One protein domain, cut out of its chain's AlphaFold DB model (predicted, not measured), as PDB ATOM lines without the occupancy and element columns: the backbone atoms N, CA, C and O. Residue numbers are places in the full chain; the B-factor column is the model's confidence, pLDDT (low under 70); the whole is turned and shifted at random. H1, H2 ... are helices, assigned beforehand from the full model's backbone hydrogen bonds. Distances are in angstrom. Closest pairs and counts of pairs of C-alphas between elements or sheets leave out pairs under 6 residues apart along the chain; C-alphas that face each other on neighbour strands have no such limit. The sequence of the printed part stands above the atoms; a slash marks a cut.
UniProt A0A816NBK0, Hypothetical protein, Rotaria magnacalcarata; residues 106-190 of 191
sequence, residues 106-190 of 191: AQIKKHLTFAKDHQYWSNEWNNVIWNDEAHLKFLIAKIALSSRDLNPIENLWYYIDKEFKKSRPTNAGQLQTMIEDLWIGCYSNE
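Overview. This is residues 106 to 190 of the 191 residues of the protein "Hypothetical protein" of Rotaria magnacalcarata (UniProt A0A816NBK0). This is a loose, flat, open arrangement: the helices H3 and H4 cross steeply near their middles toward one end, H1 and H2 lie toward the other end, and a long looping stretch, residues 128 to 152, runs between the two ends and folds back to reach H3. Residues 116 to 128, of which 123 to 127 belong to H2, stick out from the rest. The printed part has 85 residues with four named helices, in the order H1 H2 H3 H4, and no named strand; the class is all helix. The radius of gyration of the C-alphas is 15.8 A, and they span 44 by 32 by 17 A.

Arrangement. Start at H1, residues 106 to 117, and go on to H2, residues 123 to 127; the two are apart. Next look at H3, residues 153 to 167, and H4, residues 172 to 188. H3 and H4 are close but not clearly touching, and the closest C-alphas, of Ile 160 and Ile 179, are 7.1 A apart. They run opposite ways at a steep tilt of 57 degrees. H1 is apart from H3 and H4, and so is H2. In H1 and H4 every O i to N i+4 pair is within hydrogen-bond range; in H3 10 of 11 are, and in H2 0 of 1, where 2 of 2 O i to N i+3 pairs are.

Along the chain. Find C-alpha 106 at (17.365, -34.798, -63.009); from there H1 runs 16.7 A to C-alpha 117. H2 measures 7.7 A. H3 begins at C-alpha 153, (2.922, -40.320, -45.482), and measures 21.2 A. H4 measures 24.5 A and ends at C-alpha 188, (-4.892, -47.854, -31.615).

Size, cuts and confidence. The C-alphas farthest apart, of Tyr 120 and Thr 170, are 44.8 A apart. The printed part has no cut. The link from H2 to H3 is long, with 25 residues; the other two are tight. The model's pLDDT is under 70 at residues 136 to 150 and 187 to 190.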
ATOM      1  N   ALA A 106      16.865 -35.457 -64.213       89.12
ATOM      2  CA  ALA A 106      17.365 -34.798 -63.009       89.12
ATOM      3  C   ALA A 106      16.672 -35.308 -61.732       89.12
ATOM      4  O   ALA A 106      17.343 -35.605 -60.745       89.12
ATOM      5  N   GLN A 107      15.344 -35.469 -61.756       85.25
ATOM      6  CA  GLN A 107      14.595 -36.064 -60.644       85.25
ATOM      7  C   GLN A 107      14.995 -37.526 -60.425       85.25
ATOM      8  O   GLN A 107      15.140 -37.965 -59.290       85.25
ATOM      9  N   ILE A 108      15.191 -38.308 -61.488       88.00
ATOM     10  CA  ILE A 108      15.650 -39.701 -61.359       88.00
ATOM     11  C   ILE A 108      17.004 -39.751 -60.647       88.00
ATOM     12  O   ILE A 108      17.147 -40.494 -59.678       88.00
ATOM     13  N   LYS A 109      17.956 -38.905 -61.059       90.56
ATOM     14  CA  LYS A 109      19.281 -38.823 -60.437       90.56
ATOM     15  C   LYS A 109      19.202 -38.465 -58.951       90.56
ATOM     16  O   LYS A 109      19.788 -39.181 -58.151       90.56
ATOM     17  N   LYS A 110      18.441 -37.425 -58.583       87.50
ATOM     18  CA  LYS A 110      18.283 -36.982 -57.182       87.50
ATOM     19  C   LYS A 110      17.716 -38.069 -56.267       87.50
ATOM     20  O   LYS A 110      18.184 -38.252 -55.151       87.50
ATOM     21  N   HIS A 111      16.718 -38.810 -56.737       84.50
ATOM     22  CA  HIS A 111      16.175 -39.916 -55.948       84.50
ATOM     23  C   HIS A 111      17.137 -41.092 -55.850       84.50
ATOM     24  O   HIS A 111      17.180 -41.748 -54.818       84.50
ATOM     25  N   LEU A 112      17.864 -41.394 -56.929       89.56
ATOM     26  CA  LEU A 112      18.821 -42.492 -56.915       89.56
ATOM     27  C   LEU A 112      19.961 -42.209 -55.935       89.56
ATOM     28  O   LEU A 112      20.382 -43.124 -55.241       89.56
ATOM     29  N   THR A 113      20.447 -40.965 -55.873       91.19
ATOM     30  CA  THR A 113      21.450 -40.564 -54.879       91.19
ATOM     31  C   THR A 113      20.881 -40.685 -53.471       91.19
ATOM     32  O   THR A 113      21.427 -41.445 -52.687       91.19
ATOM     33  N   PHE A 114      19.708 -40.097 -53.203       88.44
ATOM     34  CA  PHE A 114      19.057 -40.201 -51.892       88.44
ATOM     35  C   PHE A 114      18.884 -41.659 -51.433       88.44
ATOM     36  O   PHE A 114      19.275 -42.006 -50.324       88.44
ATOM     37  N   ALA A 115      18.366 -42.535 -52.299       88.69
ATOM     38  CA  ALA A 115      18.150 -43.942 -51.964       88.69
ATOM     39  C   ALA A 115      19.455 -44.704 -51.682       88.69
ATOM     40  O   ALA A 115      19.456 -45.600 -50.847       88.69
ATOM     41  N   LYS A 116      20.555 -44.360 -52.364       92.50
ATOM     42  CA  LYS A 116      21.875 -44.949 -52.095       92.50
ATOM     43  C   LYS A 116      22.454 -44.451 -50.776       92.50
ATOM     44  O   LYS A 116      22.952 -45.258 -50.001       92.50
ATOM     45  N   ASP A 117      22.347 -43.150 -50.521       92.25
ATOM     46  CA  ASP A 117      22.887 -42.514 -49.318       92.25
ATOM     47  C   ASP A 117      22.198 -43.040 -48.045       92.25
ATOM     48  O   ASP A 117      22.838 -43.200 -47.010       92.25
ATOM     49  N   HIS A 118      20.908 -43.384 -48.145       89.75
ATOM     50  CA  HIS A 118      20.081 -43.853 -47.027       89.75
ATOM     51  C   HIS A 118      19.795 -45.368 -47.084       89.75
ATOM     52  O   HIS A 118      18.932 -45.863 -46.363       89.75
ATOM     53  N   GLN A 119      20.502 -46.132 -47.930       91.25
ATOM     54  CA  GLN A 119      20.263 -47.574 -48.115       91.25
ATOM     55  C   GLN A 119      20.493 -48.384 -46.829       91.25
ATOM     56  O   GLN A 119      19.856 -49.417 -46.628       91.25
ATOM     57  N   TYR A 120      21.416 -47.929 -45.981       93.06
ATOM     58  CA  TYR A 120      21.811 -48.611 -44.746       93.06
ATOM     59  C   TYR A 120      21.175 -48.010 -43.489       93.06
ATOM     60  O   TYR A 120      21.500 -48.441 -42.386       93.06
ATOM     61  N   TRP A 121      20.284 -47.027 -43.639       90.88
ATOM     62  CA  TRP A 121      19.544 -46.475 -42.510       90.88
ATOM     63  C   TRP A 121      18.527 -47.494 -42.001       90.88
ATOM     64  O   TRP A 121      17.780 -48.095 -42.775       90.88
ATOM     65  N   SER A 122      18.499 -47.657 -40.684       87.44
ATOM     66  CA  SER A 122      17.591 -48.535 -39.956       87.44
ATOM     67  C   SER A 122      16.816 -47.712 -38.927       87.44
ATOM     68  O   SER A 122      15.788 -47.124 -39.257       87.44
ATOM     69  N   ASN A 123      17.341 -47.594 -37.709       89.81
ATOM     70  CA  ASN A 123      16.745 -46.832 -36.615       89.81
ATOM     71  C   ASN A 123      16.796 -45.318 -36.853       89.81
ATOM     72  O   ASN A 123      16.029 -44.576 -36.249       89.81
ATOM     73  N   GLU A 124      17.667 -44.853 -37.749       90.19
ATOM     74  CA  GLU A 124      17.762 -43.453 -38.155       90.19
ATOM     75  C   GLU A 124      16.443 -42.940 -38.746       90.19
ATOM     76  O   GLU A 124      16.096 -41.778 -38.541       90.19
ATOM     77  N   TRP A 125      15.660 -43.812 -39.395       87.06
ATOM     78  CA  TRP A 125      14.340 -43.458 -39.921       87.06
ATOM     79  C   TRP A 125      13.339 -43.052 -38.835       87.06
ATOM     80  O   TRP A 125      12.455 -42.248 -39.119       87.06
ATOM     81  N   ASN A 126      13.498 -43.532 -37.596       86.00
ATOM     82  CA  ASN A 126      12.600 -43.198 -36.483       86.00
ATOM     83  C   ASN A 126      12.726 -41.731 -36.046       86.00
ATOM     84  O   ASN A 126      11.813 -41.190 -35.432       86.00
ATOM     85  N   ASN A 127      13.846 -41.083 -36.378       87.69
ATOM     86  CA  ASN A 127      14.085 -39.674 -36.066       87.69
ATOM     87  C   ASN A 127      13.657 -38.741 -37.211       87.69
ATOM     88  O   ASN A 127      13.778 -37.521 -37.092       87.69
ATOM     89  N   VAL A 128      13.181 -39.295 -38.331       83.88
ATOM     90  CA  VAL A 128      12.720 -38.516 -39.480       83.88
ATOM     91  C   VAL A 128      11.237 -38.222 -39.319       83.88
ATOM     92  O   VAL A 128      10.396 -39.117 -39.364       83.88
ATOM     93  N   ILE A 129      10.909 -36.939 -39.181       84.00
ATOM     94  CA  ILE A 129       9.524 -36.474 -39.233       84.00
ATOM     95  C   ILE A 129       9.145 -36.276 -40.699       84.00
ATOM     96  O   ILE A 129       9.726 -35.449 -41.404       84.00
ATOM     97  N   TRP A 130       8.151 -37.033 -41.150       79.62
ATOM     98  CA  TRP A 130       7.615 -36.943 -42.502       79.62
ATOM     99  C   TRP A 130       6.439 -35.972 -42.533       79.62
ATOM    100  O   TRP A 130       5.472 -36.147 -41.797       79.62
ATOM    101  N   ASN A 131       6.512 -34.962 -43.398       79.00
ATOM    102  CA  ASN A 131       5.433 -34.003 -43.609       79.00
ATOM    103  C   ASN A 131       5.169 -33.837 -45.109       79.00
ATOM    104  O   ASN A 131       6.113 -33.775 -45.899       79.00
ATOM    105  N   ASP A 132       3.899 -33.782 -45.494       74.62
ATOM    106  CA  ASP A 132       3.463 -33.462 -46.852       74.62
ATOM    107  C   ASP A 132       2.013 -32.973 -46.838       74.62
ATOM    108  O   ASP A 132       1.220 -33.344 -45.970       74.62
ATOM    109  N   GLU A 133       1.654 -32.189 -47.846       74.69
ATOM    110  CA  GLU A 133       0.315 -31.640 -48.009       74.69
ATOM    111  C   GLU A 133      -0.392 -32.312 -49.191       74.69
ATOM    112  O   GLU A 133       0.040 -32.248 -50.346       74.69
ATOM    113  N   ALA A 134      -1.545 -32.926 -48.928       70.38
ATOM    114  CA  ALA A 134      -2.428 -33.435 -49.971       70.38
ATOM    115  C   ALA A 134      -3.674 -32.554 -50.088       70.38
ATOM    116  O   ALA A 134      -4.355 -32.287 -49.101       70.38
ATOM    117  N   HIS A 135      -4.039 -32.150 -51.312       70.62
ATOM    118  CA  HIS A 135      -5.336 -31.501 -51.510       70.62
ATOM    119  C   HIS A 135      -6.420 -32.563 -51.695       70.62
ATOM    120  O   HIS A 135      -6.473 -33.259 -52.716       70.62
ATOM    121  N   LEU A 136      -7.318 -32.645 -50.721       64.62
ATOM    122  CA  LEU A 136      -8.486 -33.513 -50.750       64.62
ATOM    123  C   LEU A 136      -9.626 -32.787 -51.470       64.62
ATOM    124  O   LEU A 136     -10.284 -31.912 -50.912       64.62
ATOM    125  N   LYS A 137      -9.856 -33.114 -52.744       60.62
ATOM    126  CA  LYS A 137     -11.031 -32.619 -53.477       60.62
ATOM    127  C   LYS A 137     -12.176 -33.620 -53.336       60.62
ATOM    128  O   LYS A 137     -12.002 -34.789 -53.668       60.62
ATOM    129  N   PHE A 138     -13.361 -33.134 -52.946       53.94
ATOM    130  CA  PHE A 138     -14.623 -33.896 -52.879       53.94
ATOM    131  C   PHE A 138     -14.994 -34.613 -54.191       53.94
ATOM    132  O   PHE A 138     -15.786 -35.551 -54.198       53.94
ATOM    133  N   LEU A 139     -14.395 -34.204 -55.311       40.06
ATOM    134  CA  LEU A 139     -14.556 -34.826 -56.616       40.06
ATOM    135  C   LEU A 139     -13.212 -35.383 -57.101       40.06
ATOM    136  O   LEU A 139     -12.316 -34.637 -57.483       40.06
ATOM    137  N   ILE A 140     -13.129 -36.713 -57.091       36.03
ATOM    138  CA  ILE A 140     -12.364 -37.576 -58.005       36.03
ATOM    139  C   ILE A 140     -10.914 -37.127 -58.277       36.03
ATOM    140  O   ILE A 140     -10.623 -36.371 -59.196       36.03
ATOM    141  N   ALA A 141      -9.994 -37.737 -57.525       42.03
ATOM    142  CA  ALA A 141      -8.663 -38.183 -57.946       42.03
ATOM    143  C   ALA A 141      -7.916 -37.344 -59.004       42.03
ATOM    144  O   ALA A 141      -8.010 -37.606 -60.204       42.03
ATOM    145  N   LYS A 142      -6.999 -36.491 -58.541       42.91
ATOM    146  CA  LYS A 142      -5.581 -36.531 -58.946       42.91
ATOM    147  C   LYS A 142      -4.829 -35.402 -58.265       42.91
ATOM    148  O   LYS A 142      -5.003 -34.243 -58.625       42.91
ATOM    149  N   ILE A 143      -3.868 -35.761 -57.430       45.84
ATOM    150  CA  ILE A 143      -2.611 -35.023 -57.417       45.84
ATOM    151  C   ILE A 143      -1.525 -36.048 -57.656       45.84
ATOM    152  O   ILE A 143      -1.518 -37.093 -57.020       45.84
ATOM    153  N   ALA A 144      -0.676 -35.777 -58.636       47.53
ATOM    154  CA  ALA A 144       0.592 -36.444 -58.831       47.53
ATOM    155  C   ALA A 144       1.649 -35.412 -58.448       47.53
ATOM    156  O   ALA A 144       1.798 -34.422 -59.160       47.53
ATOM    157  N   LEU A 145       2.345 -35.626 -57.334       41.56
ATOM    158  CA  LEU A 145       3.532 -34.853 -57.000       41.56
ATOM    159  C   LEU A 145       4.752 -35.760 -57.091       41.56
ATOM    160  O   LEU A 145       4.788 -36.901 -56.628       41.56
ATOM    161  N   SER A 146       5.730 -35.256 -57.826       49.25
ATOM    162  CA  SER A 146       6.971 -35.914 -58.179       49.25
ATOM    163  C   SER A 146       7.903 -35.972 -56.971       49.25
ATOM    164  O   SER A 146       8.812 -35.156 -56.884       49.25
ATOM    165  N   SER A 147       7.631 -36.888 -56.038       53.44
ATOM    166  CA  SER A 147       8.580 -37.632 -55.170       53.44
ATOM    167  C   SER A 147       7.842 -38.579 -54.197       53.44
ATOM    168  O   SER A 147       8.337 -38.890 -53.123       53.44
ATOM    169  N   ARG A 148       6.659 -39.054 -54.590       60.00
ATOM    170  CA  ARG A 148       5.660 -39.730 -53.750       60.00
ATOM    171  C   ARG A 148       6.073 -41.097 -53.177       60.00
ATOM    172  O   ARG A 148       5.606 -41.497 -52.125       60.00
ATOM    173  N   ASP A 149       6.966 -41.819 -53.849       61.78
ATOM    174  CA  ASP A 149       7.210 -43.235 -53.525       61.78
ATOM    175  C   ASP A 149       8.169 -43.462 -52.335       61.78
ATOM    176  O   ASP A 149       8.310 -44.594 -51.884       61.78
ATOM    177  N   LEU A 150       8.861 -42.419 -51.856       66.81
ATOM    178  CA  LEU A 150       9.819 -42.506 -50.737       66.81
ATOM    179  C   LEU A 150       9.327 -41.816 -49.460       66.81
ATOM    180  O   LEU A 150      10.017 -41.869 -48.449       66.81
ATOM    181  N   ASN A 151       8.161 -41.169 -49.506       73.50
ATOM    182  CA  ASN A 151       7.564 -40.528 -48.346       73.50
ATOM    183  C   ASN A 151       6.474 -41.452 -47.771       73.50
ATOM    184  O   ASN A 151       5.438 -41.629 -48.416       73.50
ATOM    185  N   PRO A 152       6.664 -42.055 -46.585       73.75
ATOM    186  CA  PRO A 152       5.697 -42.982 -46.007       73.75
ATOM    187  C   PRO A 152       4.330 -42.344 -45.722       73.75
ATOM    188  O   PRO A 152       3.344 -43.078 -45.675       73.75
ATOM    189  N   ILE A 153       4.221 -41.008 -45.628       72.88
ATOM    190  CA  ILE A 153       2.922 -40.320 -45.482       72.88
ATOM    191  C   ILE A 153       1.978 -40.590 -46.668       72.88
ATOM    192  O   ILE A 153       0.760 -40.514 -46.552       72.88
ATOM    193  N   GLU A 154       2.515 -40.989 -47.819       72.44
ATOM    194  CA  GLU A 154       1.724 -41.316 -49.005       72.44
ATOM    195  C   GLU A 154       0.999 -42.662 -48.857       72.44
ATOM    196  O   GLU A 154      -0.063 -42.867 -49.451       72.44
ATOM    197  N   ASN A 155       1.502 -43.552 -47.993       77.00
ATOM    198  CA  ASN A 155       0.761 -44.745 -47.584       77.00
ATOM    199  C   ASN A 155      -0.475 -44.357 -46.767       77.00
ATOM    200  O   ASN A 155      -1.547 -44.927 -46.970       77.00
ATOM    201  N   LEU A 156      -0.352 -43.359 -45.889       75.19
ATOM    202  CA  LEU A 156      -1.487 -42.828 -45.144       75.19
ATOM    203  C   LEU A 156      -2.511 -42.193 -46.093       75.19
ATOM    204  O   LEU A 156      -3.695 -42.525 -46.019       75.19
ATOM    205  N   TRP A 157      -2.069 -41.360 -47.043       77.06
ATOM    206  CA  TRP A 157      -2.969 -40.786 -48.049       77.06
ATOM    207  C   TRP A 157      -3.697 -41.858 -48.865       77.06
ATOM    208  O   TRP A 157      -4.877 -41.697 -49.183       77.06
ATOM    209  N   TYR A 158      -3.035 -42.979 -49.165       77.69
ATOM    210  CA  TYR A 158      -3.672 -44.123 -49.812       77.69
ATOM    211  C   TYR A 158      -4.795 -44.738 -48.961       77.69
ATOM    212  O   TYR A 158      -5.869 -45.028 -49.498       77.69
ATOM    213  N   TYR A 159      -4.581 -44.934 -47.655       77.06
ATOM    214  CA  TYR A 159      -5.617 -45.461 -46.760       77.06
ATOM    215  C   TYR A 159      -6.802 -44.503 -46.637       77.06
ATOM    216  O   TYR A 159      -7.946 -44.933 -46.782       77.06
ATOM    217  N   ILE A 160      -6.532 -43.207 -46.476       77.06
ATOM    218  CA  ILE A 160      -7.563 -42.167 -46.398       77.06
ATOM    219  C   ILE A 160      -8.415 -42.148 -47.681       77.06
ATOM    220  O   ILE A 160      -9.640 -42.242 -47.613       77.06
ATOM    221  N   ASP A 161      -7.795 -42.131 -48.868       77.06
ATOM    222  CA  ASP A 161      -8.518 -42.154 -50.153       77.06
ATOM    223  C   ASP A 161      -9.342 -43.441 -50.341       77.06
ATOM    224  O   ASP A 161     -10.440 -43.426 -50.909       77.06
ATOM    225  N   LYS A 162      -8.841 -44.579 -49.846       78.81
ATOM    226  CA  LYS A 162      -9.563 -45.856 -49.886       78.81
ATOM    227  C   LYS A 162     -10.826 -45.816 -49.029       78.81
ATOM    228  O   LYS A 162     -11.865 -46.292 -49.485       78.81
ATOM    229  N   GLU A 163     -10.750 -45.264 -47.824       77.88
ATOM    230  CA  GLU A 163     -11.906 -45.155 -46.937       77.88
ATOM    231  C   GLU A 163     -12.902 -44.100 -47.441       77.88
ATOM    232  O   GLU A 163     -14.102 -44.369 -47.480       77.88
ATOM    233  N   PHE A 164     -12.435 -42.970 -47.982       77.06
ATOM    234  CA  PHE A 164     -13.308 -41.963 -48.607       77.06
ATOM    235  C   PHE A 164     -14.120 -42.513 -49.773       77.06
ATOM    236  O   PHE A 164     -15.287 -42.163 -49.952       77.06
ATOM    237  N   LYS A 165     -13.530 -43.407 -50.570       76.56
ATOM    238  CA  LYS A 165     -14.253 -44.079 -51.658       76.56
ATOM    239  C   LYS A 165     -15.396 -44.956 -51.155       76.56
ATOM    240  O   LYS A 165     -16.353 -45.150 -51.909       76.56
ATOM    241  N   LYS A 166     -15.303 -45.477 -49.927       80.00
ATOM    242  CA  LYS A 166     -16.359 -46.278 -49.298       80.00
ATOM    243  C   LYS A 166     -17.446 -45.399 -48.681       80.00
ATOM    244  O   LYS A 166     -18.615 -45.625 -48.967       80.00
ATOM    245  N   SER A 167     -17.070 -44.418 -47.860       79.12
ATOM    246  CA  SER A 167     -18.010 -43.606 -47.072       79.12
ATOM    247  C   SER A 167     -18.627 -42.436 -47.844       79.12
ATOM    248  O   SER A 167     -19.753 -42.051 -47.546       79.12
ATOM    249  N   ARG A 168     -17.919 -41.892 -48.849       78.38
ATOM    250  CA  ARG A 168     -18.317 -40.734 -49.676       78.38
ATOM    251  C   ARG A 168     -18.829 -39.545 -48.840       78.38
ATOM    252  O   ARG A 168     -20.007 -39.198 -48.943       78.38
ATOM    253  N   PRO A 169     -17.965 -38.902 -48.035       75.44
ATOM    254  CA  PRO A 169     -18.365 -37.755 -47.225       75.44
ATOM    255  C   PRO A 169     -18.895 -36.628 -48.116       75.44
ATOM    256  O   PRO A 169     -18.343 -36.346 -49.181       75.44
ATOM    257  N   THR A 170     -19.982 -35.987 -47.687       78.31
ATOM    258  CA  THR A 170     -20.689 -34.977 -48.502       78.31
ATOM    259  C   THR A 170     -20.373 -33.543 -48.096       78.31
ATOM    260  O   THR A 170     -20.565 -32.628 -48.891       78.31
ATOM    261  N   ASN A 171     -19.863 -33.333 -46.879       81.88
ATOM    262  CA  ASN A 171     -19.501 -32.016 -46.369       81.88
ATOM    263  C   ASN A 171     -18.143 -32.032 -45.649       81.88
ATOM    264  O   ASN A 171     -17.618 -33.090 -45.296       81.88
ATOM    265  N   ALA A 172     -17.570 -30.841 -45.450       79.12
ATOM    266  CA  ALA A 172     -16.251 -30.660 -44.840       79.12
ATOM    267  C   ALA A 172     -16.180 -31.161 -43.390       79.12
ATOM    268  O   ALA A 172     -15.167 -31.732 -43.008       79.12
ATOM    269  N   GLY A 173     -17.259 -31.018 -42.611       83.81
ATOM    270  CA  GLY A 173     -17.300 -31.501 -41.228       83.81
ATOM    271  C   GLY A 173     -17.209 -33.026 -41.147       83.81
ATOM    272  O   GLY A 173     -16.366 -33.558 -40.440       83.81
ATOM    273  N   GLN A 174     -18.001 -33.733 -41.957       81.56
ATOM    274  CA  GLN A 174     -17.943 -35.193 -42.077       81.56
ATOM    275  C   GLN A 174     -16.567 -35.674 -42.543       81.56
ATOM    276  O   GLN A 174     -16.083 -36.700 -42.076       81.56
ATOM    277  N   LEU A 175     -15.946 -34.939 -43.473       79.56
ATOM    278  CA  LEU A 175     -14.601 -35.240 -43.952       79.56
ATOM    279  C   LEU A 175     -13.577 -35.135 -42.818       79.56
ATOM    280  O   LEU A 175     -12.759 -36.033 -42.657       79.56
ATOM    281  N   GLN A 176     -13.639 -34.053 -42.044       83.25
ATOM    282  CA  GLN A 176     -12.721 -33.806 -40.940       83.25
ATOM    283  C   GLN A 176     -12.844 -34.882 -39.857       83.25
ATOM    284  O   GLN A 176     -11.846 -35.523 -39.542       83.25
ATOM    285  N   THR A 177     -14.060 -35.147 -39.368       85.88
ATOM    286  CA  THR A 177     -14.300 -36.183 -38.349       85.88
ATOM    287  C   THR A 177     -13.799 -37.547 -38.815       85.88
ATOM    288  O   THR A 177     -13.133 -38.255 -38.074       85.88
ATOM    289  N   MET A 178     -14.024 -37.892 -40.085       82.19
ATOM    290  CA  MET A 178     -13.550 -39.160 -40.631       82.19
ATOM    291  C   MET A 178     -12.017 -39.259 -40.687       82.19
ATOM    292  O   MET A 178     -11.472 -40.338 -40.468       82.19
ATOM    293  N   ILE A 179     -11.316 -38.169 -41.013       81.94
ATOM    294  CA  ILE A 179      -9.845 -38.151 -40.992       81.94
ATOM    295  C   ILE A 179      -9.343 -38.328 -39.559       81.94
ATOM    296  O   ILE A 179      -8.435 -39.126 -39.341       81.94
ATOM    297  N   GLU A 180      -9.940 -37.618 -38.601       85.12
ATOM    298  CA  GLU A 180      -9.596 -37.704 -37.179       85.12
ATOM    299  C   GLU A 180      -9.810 -39.129 -36.640       85.12
ATOM    300  O   GLU A 180      -8.896 -39.700 -36.045       85.12
ATOM    301  N   ASP A 181     -10.952 -39.751 -36.946       84.31
ATOM    302  CA  ASP A 181     -11.268 -41.126 -36.545       84.31
ATOM    303  C   ASP A 181     -10.278 -42.145 -37.132       84.31
ATOM    304  O   ASP A 181      -9.796 -43.038 -36.431       84.31
ATOM    305  N   LEU A 182      -9.945 -42.015 -38.424       81.69
ATOM    306  CA  LEU A 182      -8.965 -42.887 -39.079       81.69
ATOM    307  C   LEU A 182      -7.570 -42.713 -38.488       81.69
ATOM    308  O   LEU A 182      -6.868 -43.701 -38.279       81.69
ATOM    309  N   TRP A 183      -7.183 -41.468 -38.215       81.94
ATOM    310  CA  TRP A 183      -5.903 -41.154 -37.602       81.94
ATOM    311  C   TRP A 183      -5.803 -41.812 -36.222       81.94
ATOM    312  O   TRP A 183      -4.860 -42.560 -35.984       81.94
ATOM    313  N   ILE A 184      -6.809 -41.653 -35.357       83.88
ATOM    314  CA  ILE A 184      -6.869 -42.302 -34.031       83.88
ATOM    315  C   ILE A 184      -6.840 -43.836 -34.151       83.88
ATOM    316  O   ILE A 184      -6.122 -44.516 -33.410       83.88
ATOM    317  N   GLY A 185      -7.577 -44.392 -35.114       80.06
ATOM    318  CA  GLY A 185      -7.602 -45.828 -35.392       80.06
ATOM    319  C   GLY A 185      -6.245 -46.408 -35.809       80.06
ATOM    320  O   GLY A 185      -5.953 -47.561 -35.487       80.06
ATOM    321  N   CYS A 186      -5.388 -45.627 -36.475       72.31
ATOM    322  CA  CYS A 186      -4.020 -46.042 -36.793       72.31
ATOM    323  C   CYS A 186      -3.155 -46.190 -35.531       72.31
ATOM    324  O   CYS A 186      -2.471 -47.200 -35.407       72.31
ATOM    325  N   TYR A 187      -3.245 -45.266 -34.568       67.56
ATOM    326  CA  TYR A 187      -2.501 -45.363 -33.297       67.56
ATOM    327  C   TYR A 187      -2.994 -46.494 -32.391       67.56
ATOM    328  O   TYR A 187      -2.241 -47.005 -31.570       67.56
ATOM    329  N   SER A 188      -4.261 -46.887 -32.525       63.28
ATOM    330  CA  SER A 188      -4.892 -47.854 -31.615       63.28
ATOM    331  C   SER A 188      -4.603 -49.315 -31.988       63.28
ATOM    332  O   SER A 188      -4.813 -50.199 -31.169       63.28
ATOM    333  N   ASN A 189      -4.134 -49.577 -33.213       55.94
ATOM    334  CA  ASN A 189      -3.758 -50.916 -33.689       55.94
ATOM    335  C   ASN A 189      -2.274 -51.265 -33.446       55.94
ATOM    336  O   ASN A 189      -1.841 -52.349 -33.831       55.94
ATOM    337  N   GLU A 190      -1.500 -50.355 -32.846       51.03
ATOM    338  CA  GLU A 190      -0.071 -50.538 -32.532       51.03
ATOM    339  C   GLU A 190       0.218 -50.654 -31.017       51.03
ATOM    340  O   GLU A 190       1.385 -50.699 -30.623       51.03
TER     341      GLU A 190